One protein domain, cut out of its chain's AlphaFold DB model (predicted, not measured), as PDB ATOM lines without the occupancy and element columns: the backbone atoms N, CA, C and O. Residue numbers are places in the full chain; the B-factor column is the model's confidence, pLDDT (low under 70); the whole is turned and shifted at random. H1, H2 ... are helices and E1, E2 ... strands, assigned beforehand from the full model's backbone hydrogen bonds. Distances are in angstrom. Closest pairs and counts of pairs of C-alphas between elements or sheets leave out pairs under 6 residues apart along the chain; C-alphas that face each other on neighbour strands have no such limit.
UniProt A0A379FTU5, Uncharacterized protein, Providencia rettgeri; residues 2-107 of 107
ATOM      1  N   LYS A   2     -38.605  87.124  33.462       51.59
ATOM      2  CA  LYS A   2     -37.971  85.806  33.738       51.59
ATOM      3  C   LYS A   2     -38.870  84.574  33.495       51.59
ATOM      4  O   LYS A   2     -38.374  83.547  33.048       51.59
ATOM      5  N   LYS A   3     -40.184  84.670  33.750       50.88
ATOM      6  CA  LYS A   3     -41.130  83.537  33.613       50.88
ATOM      7  C   LYS A   3     -41.383  83.119  32.157       50.88
ATOM      8  O   LYS A   3     -41.501  81.934  31.882       50.88
ATOM      9  N   THR A   4     -41.396  84.073  31.228       51.22
ATOM     10  CA  THR A   4     -41.572  83.813  29.790       51.22
ATOM     11  C   THR A   4     -40.346  83.139  29.167       51.22
ATOM     12  O   THR A   4     -40.494  82.297  28.292       51.22
ATOM     13  N   PHE A   5     -39.142  83.440  29.667       51.78
ATOM     14  CA  PHE A   5     -37.897  82.839  29.176       51.78
ATOM     15  C   PHE A   5     -37.733  81.370  29.616       51.78
ATOM     16  O   PHE A   5     -37.314  80.535  28.820       51.78
ATOM     17  N   LEU A   6     -38.140  81.026  30.850       53.69
ATOM     18  CA  LEU A   6     -38.157  79.630  31.320       53.69
ATOM     19  C   LEU A   6     -39.152  78.755  30.540       53.69
ATOM     20  O   LEU A   6     -38.867  77.591  30.272       53.69
ATOM     21  N   MET A   7     -40.302  79.314  30.158       52.06
ATOM     22  CA  MET A   7     -41.342  78.589  29.425       52.06
ATOM     23  C   MET A   7     -40.916  78.275  27.979       52.06
ATOM     24  O   MET A   7     -41.177  77.177  27.495       52.06
ATOM     25  N   SER A   8     -40.165  79.170  27.321       52.62
ATOM     26  CA  SER A   8     -39.584  78.901  25.993       52.62
ATOM     27  C   SER A   8     -38.502  77.818  26.005       52.62
ATOM     28  O   SER A   8     -38.464  77.005  25.087       52.62
ATOM     29  N   ILE A   9     -37.653  77.751  27.038       55.94
ATOM     30  CA  ILE A   9     -36.626  76.697  27.154       55.94
ATOM     31  C   ILE A   9     -37.277  75.320  27.353       55.94
ATOM     32  O   ILE A   9     -36.827  74.333  26.772       55.94
ATOM     33  N   PHE A  10     -38.378  75.254  28.107       54.12
ATOM     34  CA  PHE A  10     -39.121  74.012  28.329       54.12
ATOM     35  C   PHE A  10     -39.799  73.494  27.047       54.12
ATOM     36  O   PHE A  10     -39.773  72.296  26.777       54.12
ATOM     37  N   CYS A  11     -40.334  74.386  26.203       51.44
ATOM     38  CA  CYS A  11     -40.901  74.010  24.903       51.44
ATOM     39  C   CYS A  11     -39.844  73.524  23.897       51.44
ATOM     40  O   CYS A  11     -40.119  72.603  23.133       51.44
ATOM     41  N   ILE A  12     -38.632  74.090  23.908       54.12
ATOM     42  CA  ILE A  12     -37.536  73.659  23.022       54.12
ATOM     43  C   ILE A  12     -36.981  72.293  23.462       54.12
ATOM     44  O   ILE A  12     -36.699  71.448  22.616       54.12
ATOM     45  N   ALA A  13     -36.896  72.032  24.772       51.44
ATOM     46  CA  ALA A  13     -36.519  70.716  25.290       51.44
ATOM     47  C   ALA A  13     -37.580  69.643  24.973       51.44
ATOM     48  O   ALA A  13     -37.232  68.539  24.554       51.44
ATOM     49  N   ALA A  14     -38.873  69.972  25.084       51.66
ATOM     50  CA  ALA A  14     -39.968  69.055  24.753       51.66
ATOM     51  C   ALA A  14     -40.032  68.682  23.256       51.66
ATOM     52  O   ALA A  14     -40.430  67.569  22.924       51.66
ATOM     53  N   LEU A  15     -39.596  69.573  22.358       47.66
ATOM     54  CA  LEU A  15     -39.529  69.322  20.909       47.66
ATOM     55  C   LEU A  15     -38.313  68.480  20.482       47.66
ATOM     56  O   LEU A  15     -38.230  68.080  19.324       47.66
ATOM     57  N   SER A  16     -37.377  68.207  21.395       47.16
ATOM     58  CA  SER A  16     -36.151  67.452  21.103       47.16
ATOM     59  C   SER A  16     -36.266  65.941  21.337       47.16
ATOM     60  O   SER A  16     -35.344  65.202  20.998       47.16
ATOM     61  N   LEU A  17     -37.416  65.448  21.821       48.00
ATOM     62  CA  LEU A  17     -37.768  64.034  21.677       48.00
ATOM     63  C   LEU A  17     -38.223  63.776  20.235       48.00
ATOM     64  O   LEU A  17     -39.387  63.483  19.972       48.00
ATOM     65  N   SER A  18     -37.293  63.873  19.286       52.47
ATOM     66  CA  SER A  18     -37.406  63.154  18.022       52.47
ATOM     67  C   SER A  18     -37.417  61.665  18.367       52.47
ATOM     68  O   SER A  18     -36.366  61.029  18.456       52.47
ATOM     69  N   ALA A  19     -38.596  61.140  18.695       60.66
ATOM     70  CA  ALA A  19     -38.773  59.742  19.024       60.66
ATOM     71  C   ALA A  19     -38.366  58.930  17.791       60.66
ATOM     72  O   ALA A  19     -39.003  59.024  16.739       60.66
ATOM     73  N   CYS A  20     -37.269  58.177  17.901       75.31
ATOM     74  CA  CYS A  20     -36.916  57.181  16.899       75.31
ATOM     75  C   CYS A  20     -38.131  56.259  16.687       75.31
ATOM     76  O   CYS A  20     -38.902  56.000  17.616       75.31
ATOM     77  N   ALA A  21     -38.322  55.767  15.465       84.31
ATOM     78  CA  ALA A  21     -39.451  54.902  15.113       84.31
ATOM     79  C   ALA A  21     -39.458  53.580  15.898       84.31
ATOM     80  O   ALA A  21     -40.476  52.882  15.979       84.31
ATOM     81  N   VAL A  22     -38.285  53.224  16.417       87.00
ATOM     82  CA  VAL A  22     -38.018  52.082  17.279       87.00
ATOM     83  C   VAL A  22     -37.365  52.572  18.563       87.00
ATOM     84  O   VAL A  22     -36.701  53.609  18.582       87.00
ATOM     85  N   LYS A  23     -37.511  51.801  19.641       88.81
ATOM     86  CA  LYS A  23     -36.735  52.026  20.857       88.81
ATOM     87  C   LYS A  23     -35.244  51.957  20.513       88.81
ATOM     88  O   LYS A  23     -34.780  50.949  19.990       88.81
ATOM     89  N   ASN A  24     -34.514  53.036  20.776       88.81
ATOM     90  CA  ASN A  24     -33.084  53.114  20.501       88.81
ATOM     91  C   ASN A  24     -32.299  52.585  21.707       88.81
ATOM     92  O   ASN A  24     -32.015  53.334  22.641       88.81
ATOM     93  N   ASP A  25     -31.987  51.289  21.694       91.62
ATOM     94  CA  ASP A  25     -31.090  50.669  22.674       91.62
ATOM     95  C   ASP A  25     -29.628  50.700  22.192       91.62
ATOM     96  O   ASP A  25     -28.706  50.751  23.008       91.62
ATOM     97  N   SER A  26     -29.400  50.714  20.872       91.50
ATOM     98  CA  SER A  26     -28.087  50.971  20.281       91.50
ATOM     99  C   SER A  26     -28.175  51.731  18.955       91.50
ATOM    100  O   SER A  26     -29.076  51.534  18.138       91.50
ATOM    101  N   THR A  27     -27.197  52.607  18.723       91.88
ATOM    102  CA  THR A  27     -27.074  53.407  17.500       91.88
ATOM    103  C   THR A  27     -25.784  53.050  16.776       91.88
ATOM    104  O   THR A  27     -24.713  53.032  17.379       91.88
ATOM    105  N   GLU A  28     -25.871  52.825  15.470       89.81
ATOM    106  CA  GLU A  28     -24.726  52.560  14.604       89.81
ATOM    107  C   GLU A  28     -24.719  53.523  13.417       89.81
ATOM    108  O   GLU A  28     -25.766  53.865  12.874       89.81
ATOM    109  N   PHE A  29     -23.539  53.947  12.970       88.44
ATOM    110  CA  PHE A  29     -23.413  54.702  11.725       88.44
ATOM    111  C   PHE A  29     -23.255  53.724  10.552       88.44
ATOM    112  O   PHE A  29     -22.275  52.977  10.494       88.44
ATOM    113  N   LYS A  30     -24.225  53.691   9.631       84.56
ATOM    114  CA  LYS A  30     -24.239  52.778   8.474       84.56
ATOM    115  C   LYS A  30     -24.564  53.539   7.197       84.56
ATOM    116  O   LYS A  30     -25.564  54.250   7.117       84.56
ATOM    117  N   GLY A  31     -23.733  53.353   6.173       82.06
ATOM    118  CA  GLY A  31     -23.854  54.095   4.922       82.06
ATOM    119  C   GLY A  31     -23.732  55.600   5.164       82.06
ATOM    120  O   GLY A  31     -22.669  56.078   5.548       82.06
ATOM    121  N   LEU A  32     -24.833  56.329   4.960       79.12
ATOM    122  CA  LEU A  32     -24.935  57.782   5.135       79.12
ATOM    123  C   LEU A  32     -26.023  58.136   6.160       79.12
ATOM    124  O   LEU A  32     -27.032  58.753   5.822       79.12
ATOM    125  N   GLY A  33     -25.846  57.700   7.407       84.50
ATOM    126  CA  GLY A  33     -26.715  58.094   8.515       84.50
ATOM    127  C   GLY A  33     -26.670  57.149   9.712       84.50
ATOM    128  O   GLY A  33     -25.931  56.160   9.731       84.50
ATOM    129  N   PHE A  34     -27.477  57.481  10.716       89.06
ATOM    130  CA  PHE A  34     -27.655  56.665  11.910       89.06
ATOM    131  C   PHE A  34     -28.723  55.593  11.690       89.06
ATOM    132  O   PHE A  34     -29.836  55.886  11.257       89.06
ATOM    133  N   THR A  35     -28.365  54.359  12.020       89.94
ATOM    134  CA  THR A  35     -29.256  53.210  12.116       89.94
ATOM    135  C   THR A  35     -29.449  52.880  13.594       89.94
ATOM    136  O   THR A  35     -28.475  52.717  14.331       89.94
ATOM    137  N   TYR A  36     -30.697  52.774  14.029       92.50
ATOM    138  CA  TYR A  36     -31.088  52.539  15.415       92.50
ATOM    139  C   TYR A  36     -31.623  51.120  15.573       92.50
ATOM    140  O   TYR A  36     -32.460  50.677  14.787       92.50
ATOM    141  N   ASN A  37     -31.165  50.410  16.598       94.50
ATOM    142  CA  ASN A  37     -31.597  49.054  16.907       94.50
ATOM    143  C   ASN A  37     -32.252  49.034  18.289       94.50
ATOM    144  O   ASN A  37     -31.738  49.629  19.241       94.50
ATOM    145  N   SER A  38     -33.356  48.299  18.403       93.69
ATOM    146  CA  SER A  38     -33.886  47.895  19.700       93.69
ATOM    147  C   SER A  38     -33.213  46.608  20.161       93.69
ATOM    148  O   SER A  38     -32.801  45.767  19.355       93.69
ATOM    149  N   ASN A  39     -33.174  46.403  21.472       96.25
ATOM    150  CA  ASN A  39     -32.948  45.075  22.018       96.25
ATOM    151  C   ASN A  39     -34.058  44.120  21.551       96.25
ATOM    152  O   ASN A  39     -35.151  44.547  21.165       96.25
ATOM    153  N   ILE A  40     -33.765  42.817  21.582       97.56
ATOM    154  CA  ILE A  40     -34.765  41.786  21.295       97.56
ATOM    155  C   ILE A  40     -35.818  41.801  22.399       97.56
ATOM    156  O   ILE A  40     -35.492  41.643  23.577       97.56
ATOM    157  N   GLU A  41     -37.076  41.956  22.007       96.75
ATOM    158  CA  GLU A  41     -38.215  41.961  22.919       96.75
ATOM    159  C   GLU A  41     -38.935  40.617  22.857       96.75
ATOM    160  O   GLU A  41     -39.097  40.035  21.785       96.75
ATOM    161  N   LYS A  42     -39.362  40.104  24.013       96.31
ATOM    162  CA  LYS A  42     -40.191  38.902  24.088       96.31
ATOM    163  C   LYS A  42     -41.661  39.311  24.091       96.31
ATOM    164  O   LYS A  42     -42.048  40.205  24.833       96.31
ATOM    165  N   THR A  43     -42.459  38.636  23.279       92.88
ATOM    166  CA  THR A  43     -43.912  38.832  23.181       92.88
ATOM    167  C   THR A  43     -44.669  37.865  24.093       92.88
ATOM    168  O   THR A  43     -44.146  36.801  24.440       92.88
ATOM    169  N   ASP A  44     -45.901  38.216  24.470       92.56
ATOM    170  CA  ASP A  44     -46.727  37.440  25.414       92.56
ATOM    171  C   ASP A  44     -47.043  36.021  24.924       92.56
ATOM    172  O   ASP A  44     -47.184  35.094  25.720       92.56
ATOM    173  N   ASP A  45     -47.093  35.824  23.607       91.06
ATOM    174  CA  ASP A  45     -47.298  34.521  22.968       91.06
ATOM    175  C   ASP A  45     -46.006  33.686  22.851       91.06
ATOM    176  O   ASP A  45     -45.981  32.645  22.195       91.06
ATOM    177  N   GLY A  46     -44.926  34.120  23.505       91.44
ATOM    178  CA  GLY A  46     -43.665  33.389  23.612       91.44
ATOM    179  C   GLY A  46     -42.695  33.595  22.449       91.44
ATOM    180  O   GLY A  46     -41.592  33.049  22.509       91.44
ATOM    181  N   ASN A  47     -43.062  34.393  21.440       96.62
ATOM    182  CA  ASN A  47     -42.172  34.745  20.333       96.62
ATOM    183  C   ASN A  47     -41.254  35.927  20.691       96.62
ATOM    184  O   ASN A  47     -41.342  36.501  21.781       96.62
ATOM    185  N   TYR A  48     -40.391  36.314  19.752       98.12
ATOM    186  CA  TYR A  48     -39.475  37.446  19.876       98.12
ATOM    187  C   TYR A  48     -39.678  38.466  18.758       98.12
ATOM    188  O   TYR A  48     -40.142  38.115  17.672       98.12
ATOM    189  N   VAL A  49     -39.285  39.716  19.001       98.19
ATOM    190  CA  VAL A  49     -39.287  40.799  18.012       98.19
ATOM    191  C   VAL A  49     -37.926  41.488  17.982       98.19
ATOM    192  O   VAL A  49     -37.380  41.862  19.020       98.19
ATOM    193  N   ALA A  50     -37.384  41.664  16.778       98.00
ATOM    194  CA  ALA A  50     -36.231  42.514  16.502       98.00
ATOM    195  C   ALA A  50     -36.703  43.764  15.749       98.00
ATOM    196  O   ALA A  50     -37.304  43.630  14.682       98.00
ATOM    197  N   SER A  51     -36.421  44.959  16.276       96.81
ATOM    198  CA  SER A  51     -36.821  46.219  15.638       96.81
ATOM    199  C   SER A  51     -35.608  47.047  15.233       96.81
ATOM    200  O   SER A  51     -34.687  47.243  16.025       96.81
ATOM    201  N   VAL A  52     -35.612  47.556  14.001       96.00
ATOM    202  CA  VAL A  52     -34.537  48.401  13.466       96.00
ATOM    203  C   VAL A  52     -35.117  49.565  12.675       96.00
ATOM    204  O   VAL A  52     -36.034  49.384  11.878       96.00
ATOM    205  N   GLU A  53     -34.547  50.750  12.860       93.94
ATOM    206  CA  GLU A  53     -34.706  51.906  11.981       93.94
ATOM    207  C   GLU A  53     -33.386  52.140  11.242       93.94
ATOM    208  O   GLU A  53     -32.388  52.515  11.847       93.94
ATOM    209  N   ALA A  54     -33.358  51.901   9.935       93.62
ATOM    210  CA  ALA A  54     -32.180  52.046   9.098       93.62
ATOM    211  C   ALA A  54     -32.158  53.381   8.344       93.62
ATOM    212  O   ALA A  54     -33.144  53.792   7.720       93.62
ATOM    213  N   ALA A  55     -30.978  54.004   8.338       91.12
ATOM    214  CA  ALA A  55     -30.687  55.195   7.551       91.12
ATOM    215  C   ALA A  55     -30.908  54.974   6.038       91.12
ATOM    216  O   ALA A  55     -30.837  53.836   5.552       91.12
ATOM    217  N   PRO A  56     -31.060  56.049   5.237       86.81
ATOM    218  CA  PRO A  56     -31.252  55.936   3.794       86.81
ATOM    219  C   PRO A  56     -30.109  55.190   3.112       86.81
ATOM    220  O   PRO A  56     -30.335  54.241   2.363       86.81
ATOM    221  N   GLY A  57     -28.871  55.573   3.440       88.19
ATOM    222  CA  GLY A  57     -27.664  54.942   2.908       88.19
ATOM    223  C   GLY A  57     -27.408  53.529   3.441       88.19
ATOM    224  O   GLY A  57     -26.520  52.854   2.936       88.19
ATOM    225  N   ALA A  58     -28.174  53.074   4.435       90.81
ATOM    226  CA  ALA A  58     -28.120  51.715   4.962       90.81
ATOM    227  C   ALA A  58     -29.161  50.783   4.302       90.81
ATOM    228  O   ALA A  58     -29.344  49.656   4.747       90.81
ATOM    229  N   GLY A  59     -29.848  51.241   3.247       91.12
ATOM    230  CA  GLY A  59     -30.808  50.441   2.475       91.12
ATOM    231  C   GLY A  59     -32.279  50.654   2.845       91.12
ATOM    232  O   GLY A  59     -33.121  49.864   2.411       91.12
ATOM    233  N   ARG A  60     -32.604  51.698   3.629       91.19
ATOM    234  CA  ARG A  60     -33.968  52.017   4.098       91.19
ATOM    235  C   ARG A  60     -34.703  50.775   4.617       91.19
ATOM    236  O   ARG A  60     -34.221  50.120   5.528       91.19
ATOM    237  N   GLU A  61     -35.880  50.459   4.076       92.25
ATOM    238  CA  GLU A  61     -36.760  49.403   4.585       92.25
ATOM    239  C   GLU A  61     -36.132  48.021   4.408       92.25
ATOM    240  O   GLU A  61     -36.133  47.220   5.336       92.25
ATOM    241  N   ASN A  62     -35.517  47.761   3.251       93.69
ATOM    242  CA  ASN A  62     -34.827  46.496   3.003       93.69
ATOM    243  C   ASN A  62     -33.605  46.343   3.917       93.69
ATOM    244  O   ASN A  62     -33.358  45.259   4.440       93.69
ATOM    245  N   GLY A  63     -32.878  47.440   4.148       94.62
ATOM    246  CA  GLY A  63     -31.801  47.496   5.131       94.62
ATOM    247  C   GLY A  63     -32.300  47.180   6.537       94.62
ATOM    248  O   GLY A  63     -31.759  46.303   7.201       94.62
ATOM    249  N   ALA A  64     -33.381  47.833   6.968       95.38
ATOM    250  CA  ALA A  64     -33.985  47.616   8.276       95.38
ATOM    251  C   ALA A  64     -34.396  46.150   8.482       95.38
ATOM    252  O   ALA A  64     -34.071  45.572   9.518       95.38
ATOM    253  N   VAL A  65     -35.032  45.518   7.487       97.06
ATOM    254  CA  VAL A  65     -35.388  44.089   7.550       97.06
ATOM    255  C   VAL A  65     -34.140  43.216   7.638       97.06
ATOM    256  O   VAL A  65     -34.096  42.302   8.462       97.06
ATOM    257  N   ALA A  66     -33.114  43.498   6.831       96.88
ATOM    258  CA  ALA A  66     -31.868  42.738   6.849       96.88
ATOM    259  C   ALA A  66     -31.187  42.810   8.225       96.88
ATOM    260  O   ALA A  66     -30.885  41.771   8.808       96.88
ATOM    261  N   TYR A  67     -31.025  44.010   8.787       96.75
ATOM    262  CA  TYR A  67     -30.422  44.196  10.108       96.75
ATOM    263  C   TYR A  67     -31.259  43.566  11.226       96.75
ATOM    264  O   TYR A  67     -30.708  42.863  12.073       96.75
ATOM    265  N   ALA A  68     -32.587  43.728  11.207       97.81
ATOM    266  CA  ALA A  68     -33.472  43.084  12.178       97.81
ATOM    267  C   ALA A  68     -33.372  41.550  12.107       97.81
ATOM    268  O   ALA A  68     -33.279  40.880  13.137       97.81
ATOM    269  N   THR A  69     -33.299  40.990  10.897       98.31
ATOM    270  CA  THR A  69     -33.122  39.546  10.674       98.31
ATOM    271  C   THR A  69     -31.754  39.062  11.161       98.31
ATOM    272  O   THR A  69     -31.661  38.010  11.793       98.31
ATOM    273  N   THR A  70     -30.685  39.832  10.934       98.00
ATOM    274  CA  THR A  70     -29.350  39.534  11.477       98.00
ATOM    275  C   THR A  70     -29.354  39.550  13.006       98.00
ATOM    276  O   THR A  70     -28.833  38.619  13.620       98.00
ATOM    277  N   ASN A  71     -29.987  40.546  13.631       98.00
ATOM    278  CA  ASN A  71     -30.107  40.628  15.088       98.00
ATOM    279  C   ASN A  71     -30.866  39.420  15.656       98.00
ATOM    280  O   ASN A  71     -30.403  38.798  16.614       98.00
ATOM    281  N   ALA A  72     -31.979  39.040  15.024       98.31
ATOM    282  CA  ALA A  72     -32.752  37.853  15.378       98.31
ATOM    283  C   ALA A  72     -31.929  36.559  15.242       98.31
ATOM    284  O   ALA A  72     -31.905  35.730  16.154       98.31
ATOM    285  N   SER A  73     -31.192  36.408  14.137       98.44
ATOM    286  CA  SER A  73     -30.319  35.255  13.892       98.44
ATOM    287  C   SER A  73     -29.236  35.135  14.961       98.44
ATOM    288  O   SER A  73     -29.089  34.083  15.582       98.44
ATOM    289  N   ASN A  74     -28.542  36.235  15.261       98.25
ATOM    290  CA  ASN A  74     -27.511  36.276  16.296       98.25
ATOM    291  C   ASN A  74     -28.077  35.933  17.682       98.25
ATOM    292  O   ASN A  74     -27.422  35.251  18.472       98.25
ATOM    293  N   TYR A  75     -29.296  36.385  17.989       98.00
ATOM    294  CA  TYR A  75     -29.969  36.065  19.245       98.00
ATOM    295  C   TYR A  75     -30.294  34.571  19.376       98.00
ATOM    296  O   TYR A  75     -30.070  33.990  20.443       98.00
ATOM    297  N   CYS A  76     -30.768  33.924  18.307       98.25
ATOM    298  CA  CYS A  76     -31.026  32.482  18.317       98.25
ATOM    299  C   CYS A  76     -29.738  31.652  18.340       98.25
ATOM    300  O   CYS A  76     -29.651  30.677  19.087       98.25
ATOM    301  N   GLN A  77     -28.701  32.073  17.612       98.19
ATOM    302  CA  GLN A  77     -27.407  31.386  17.601       98.19
ATOM    303  C   GLN A  77     -26.747  31.365  18.984       98.19
ATOM    304  O   GLN A  77     -26.212  30.336  19.383       98.19
ATOM    305  N   LYS A  78     -26.862  32.446  19.770       98.00
ATOM    306  CA  LYS A  78     -26.399  32.473  21.175       98.00
ATOM    307  C   LYS A  78     -27.082  31.426  22.065       98.00
ATOM    308  O   LYS A  78     -26.565  31.108  23.131       98.00
ATOM    309  N   GLN A  79     -28.227  30.897  21.639       97.00
ATOM    310  CA  GLN A  79     -28.973  29.834  22.314       97.00
ATOM    311  C   GLN A  79     -28.776  28.461  21.652       97.00
ATOM    312  O   GLN A  79     -29.453  27.511  22.038       97.00
ATOM    313  N   ASN A  80     -27.877  28.343  20.668       97.88
ATOM    314  CA  ASN A  80     -27.683  27.153  19.832       97.88
ATOM    315  C   ASN A  80     -28.957  26.713  19.092       97.88
ATOM    316  O   ASN A  80     -29.214  25.521  18.936       97.88
ATOM    317  N   LYS A  81     -29.768  27.681  18.656       97.81
ATOM    318  CA  LYS A  81     -31.031  27.456  17.948       97.81
ATOM    319  C   LYS A  81     -31.029  28.110  16.575       97.81
ATOM    320  O   LYS A  81     -30.340  29.108  16.352       97.81
ATOM    321  N   ALA A  82     -31.836  27.574  15.670       97.75
ATOM    322  CA  ALA A  82     -32.059  28.148  14.354       97.75
ATOM    323  C   ALA A  82     -33.101  29.274  14.415       97.75
ATOM    324  O   ALA A  82     -34.023  29.269  15.231       97.75
ATOM    325  N   LEU A  83     -32.961  30.249  13.518       98.38
ATOM    326  CA  LEU A  83     -33.941  31.312  13.342       98.38
ATOM    327  C   LEU A  83     -35.129  30.810  12.512       98.38
ATOM    328  O   LEU A  83     -34.949  30.332  11.393       98.38
ATOM    329  N   LYS A  84     -36.346  31.023  13.011       98.06
ATOM    330  CA  LYS A  84     -37.585  30.937  12.233       98.06
ATOM    331  C   LYS A  84     -38.280  32.292  12.232       98.06
ATOM    332  O   LYS A  84     -38.850  32.693  13.244       98.06
ATOM    333  N   VAL A  85     -38.264  32.983  11.096       97.88
ATOM    334  CA  VAL A  85     -39.040  34.218  10.910       97.88
ATOM    335  C   VAL A  85     -40.526  33.868  10.804       97.88
ATOM    336  O   VAL A  85     -40.895  32.916  10.117       97.88
ATOM    337  N   LEU A  86     -41.363  34.613  11.521       97.56
ATOM    338  CA  LEU A  86     -42.820  34.469  11.520       97.56
ATOM    339  C   LEU A  86     -43.480  35.569  10.687       97.56
ATOM    340  O   LEU A  86     -44.419  35.289   9.947       97.56
ATOM    341  N   SER A  87     -42.977  36.800  10.792       97.12
ATOM    342  CA  SER A  87     -43.407  37.937   9.979       97.12
ATOM    343  C   SER A  87     -42.359  39.050   9.984       97.12
ATOM    344  O   SER A  87     -41.567  39.167  10.922       97.12
ATOM    345  N   ASP A  88     -42.374  39.889   8.951       94.56
ATOM    346  CA  ASP A  88     -41.658  41.159   8.897       94.56
ATOM    347  C   ASP A  88     -42.630  42.301   8.582       94.56
ATOM    348  O   ASP A  88     -43.244  42.360   7.520       94.56
ATOM    349  N   GLU A  89     -42.778  43.229   9.520       94.25
ATOM    350  CA  GLU A  89     -43.539  44.457   9.312       94.25
ATOM    351  C   GLU A  89     -42.591  45.576   8.913       94.25
ATOM    352  O   GLU A  89     -41.529  45.747   9.517       94.25
ATOM    353  N   ARG A  90     -42.988  46.359   7.909       93.38
ATOM    354  CA  ARG A  90     -42.181  47.443   7.350       93.38
ATOM    355  C   ARG A  90     -42.947  48.750   7.431       93.38
ATOM    356  O   ARG A  90     -44.149  48.791   7.191       93.38
ATOM    357  N   SER A  91     -42.236  49.819   7.746       85.25
ATOM    358  CA  SER A  91     -42.753  51.181   7.704       85.25
ATOM    359  C   SER A  91     -41.630  52.121   7.290       85.25
ATOM    360  O   SER A  91     -40.461  51.843   7.534       85.25
ATOM    361  N   SER A  92     -41.964  53.274   6.729       75.38
ATOM    362  CA  SER A  92     -41.018  54.383   6.583       75.38
ATOM    363  C   SER A  92     -41.332  55.425   7.655       75.38
ATOM    364  O   SER A  92     -42.484  55.839   7.769       75.38
ATOM    365  N   ASN A  93     -40.340  55.848   8.447       65.62
ATOM    366  CA  ASN A  93     -40.502  56.992   9.353       65.62
ATOM    367  C   ASN A  93     -39.893  58.247   8.715       65.62
ATOM    368  O   ASN A  93     -38.838  58.182   8.081       65.62
ATOM    369  N   TYR A  94     -40.579  59.385   8.850       59.97
ATOM    370  CA  TYR A  94     -40.165  60.688   8.312       59.97
ATOM    371  C   TYR A  94     -39.715  60.667   6.833       59.97
ATOM    372  O   TYR A  94     -38.843  61.438   6.450       59.97
ATOM    373  N   ILE A  95     -40.289  59.781   6.000       62.41
ATOM    374  CA  ILE A  95     -40.029  59.601   4.546       62.41
ATOM    375  C   ILE A  95     -38.591  59.134   4.200       62.41
ATOM    376  O   ILE A  95     -38.350  58.604   3.111       62.41
ATOM    377  N   ILE A  96     -37.644  59.268   5.129       76.88
ATOM    378  CA  ILE A  96     -36.205  59.162   4.882       76.88
ATOM    379  C   ILE A  96     -35.660  57.821   5.405       76.88
ATOM    380  O   ILE A  96     -35.021  57.092   4.645       76.88
ATOM    381  N   ASN A  97     -35.970  57.447   6.650       86.75
ATOM    382  CA  ASN A  97     -35.485  56.204   7.260       86.75
ATOM    383  C   ASN A  97     -36.475  55.055   7.043       86.75
ATOM    384  O   ASN A  97     -37.694  55.241   7.080       86.75
ATOM    385  N   GLY A  98     -35.954  53.847   6.836       91.88
ATOM    386  CA  GLY A  98     -36.775  52.639   6.800       91.88
ATOM    387  C   GLY A  98     -36.839  51.979   8.166       91.88
ATOM    388  O   GLY A  98     -35.871  52.006   8.909       91.88
ATOM    389  N   VAL A  99     -37.965  51.368   8.497       94.06
ATOM    390  CA  VAL A  99     -38.226  50.740   9.792       94.06
ATOM    391  C   VAL A  99     -38.718  49.328   9.553       94.06
ATOM    392  O   VAL A  99     -39.578  49.109   8.700       94.06
ATOM    393  N   ALA A 100     -38.201  48.378  10.323       96.38
ATOM    394  CA  ALA A 100     -38.656  47.002  10.299       96.38
ATOM    395  C   ALA A 100     -38.850  46.455  11.711       96.38
ATOM    396  O   ALA A 100     -38.058  46.744  12.609       96.38
ATOM    397  N   ARG A 101     -39.883  45.628  11.877       96.88
ATOM    398  CA  ARG A 101     -40.106  44.774  13.048       96.88
ATOM    399  C   ARG A 101     -40.215  43.336  12.565       96.88
ATOM    400  O   ARG A 101     -41.170  42.982  11.882       96.88
ATOM    401  N   VAL A 102     -39.224  42.516  12.889       98.00
ATOM    402  CA  VAL A 102     -39.196  41.095  12.522       98.00
ATOM    403  C   VAL A 102     -39.634  40.285  13.730       98.00
ATOM    404  O   VAL A 102     -38.926  40.262  14.736       98.00
ATOM    405  N   LYS A 103     -40.787  39.615  13.631       98.25
ATOM    406  CA  LYS A 103     -41.254  38.652  14.631       98.25
ATOM    407  C   LYS A 103     -40.688  37.277  14.302       98.25
ATOM    408  O   LYS A 103     -40.764  36.824  13.158       98.25
ATOM    409  N   PHE A 104     -40.119  36.595  15.287       98.56
ATOM    410  CA  PHE A 104     -39.402  35.345  15.067       98.56
ATOM    411  C   PHE A 104     -39.433  34.408  16.275       98.56
ATOM    412  O   PHE A 104     -39.754  34.807  17.392       98.56
ATOM    413  N   ASN A 105     -39.040  33.159  16.027       97.94
ATOM    414  CA  ASN A 105     -38.751  32.148  17.032       97.94
ATOM    415  C   ASN A 105     -37.344  31.589  16.878       97.94
ATOM    416  O   ASN A 105     -36.795  31.534  15.777       97.94
ATOM    417  N   CYS A 106     -36.811  31.111  17.998       97.38
ATOM    418  CA  CYS A 106     -35.620  30.280  18.029       97.38
ATOM    419  C   CYS A 106     -36.053  28.826  18.212       97.38
ATOM    420  O   CYS A 106     -36.619  28.489  19.261       97.38
ATOM    421  N   ILE A 107     -35.805  27.992  17.201       95.38
ATOM    422  CA  ILE A 107     -36.191  26.574  17.163       95.38
ATOM    423  C   ILE A 107     -34.982  25.648  17.185       95.38
ATOM    424  O   ILE A 107     -33.930  26.030  16.626       95.38
TER     425      ILE A 107
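AT A GLANCE: This is residues 2 to 107 of the 107 residues of an uncharacterized protein of Providencia rettgeri (UniProt A0A379FTU5). A compact body, made of a five-stranded sheet curled round one long helix, H2, has a thin tail that sticks out from it: residues 2 to 19, of which 2 to 14 belong to the helix H1. H2 covers one face of the twisted sheet, and the tail makes the length of the whole. The printed part has 106 residues, with two named helices and five named strands in the order H1 E1 E2 E3 H2 E4 E5. The sheet's order is E1 E2 E3 E5 E4, all antiparallel, and the class is mixed, helices and strands. The whole is loose, with a radius of gyration of the C-alphas of 16.9 A and spans of 61 by 31 by 21 A.

HOW THE PARTS SIT: Start at H1, residues 2 to 14, which is not on the sheet, with 0 pairs of C-alphas within 10 A. Next come E1, residues 26 to 29, E2, residues 34 to 37, and E3, residues 48 to 54, a meander, each strand the antiparallel neighbour of the one before. In the hairpin of E1 and E2, look at N 28 and O 35, 2.8 A apart; in that of E2 and E3, at N 36 and O 53, 2.8 A. Before E3, residues 41 to 42 pair antiparallel with 48 to 49 of E3. H2, residues 60 to 77, is on the sheet, two layers with the helix on one face; its C-alpha 64 is 4.9 A from that of Ala 54 in E3, their closest pair. In both helices every O i to N i+4 pair is within hydrogen-bond range. E4, residues 83 to 93, bends by 70 degrees at residue 86, and its C-alpha 83 is 5.4 A from that of Ser 73, the closest pair of E4 and H2. E3, H2 and E4 form a split strand-helix-strand unit, two strands running the same way with another between them, and its crossover is right-handed. The strand between is E5, residues 97 to 106, with N 50 and O 102 2.9 A apart towards E3, and N 99 and O 91 2.7 A apart in its hairpin with E4. The closest C-alphas of H2 and E5 are those of Glu 61 and Gly 98, 3.9 A.

IN THESE COORDINATES: Find C-alpha 2 at (-37.971, 85.806, 33.738); from there H1 runs 19.1 A to C-alpha 14. E1 is 10.4 A long, E2 9.9 A and E3 19.6 A. H2 begins at C-alpha 60, (-33.968, 52.017, 4.098), and is 25.5 A long. E4 measures 26.8 A, and E5 28.1 A, ending at C-alpha 106, (-35.620, 30.280, 18.029).

THE WHOLE: The two C-alphas farthest apart are those of Lys 2 and Ile 107, 61.5 A. Without residues 2 to 19, the body spans 35 by 21 by 20 A. The printed part has no cut, and the link from H1 to E1 is long, with 11 residues. In the pLDDT column, residues 2 to 19 and 93 to 95 are under 70, and the mean of the printed part is 85.4.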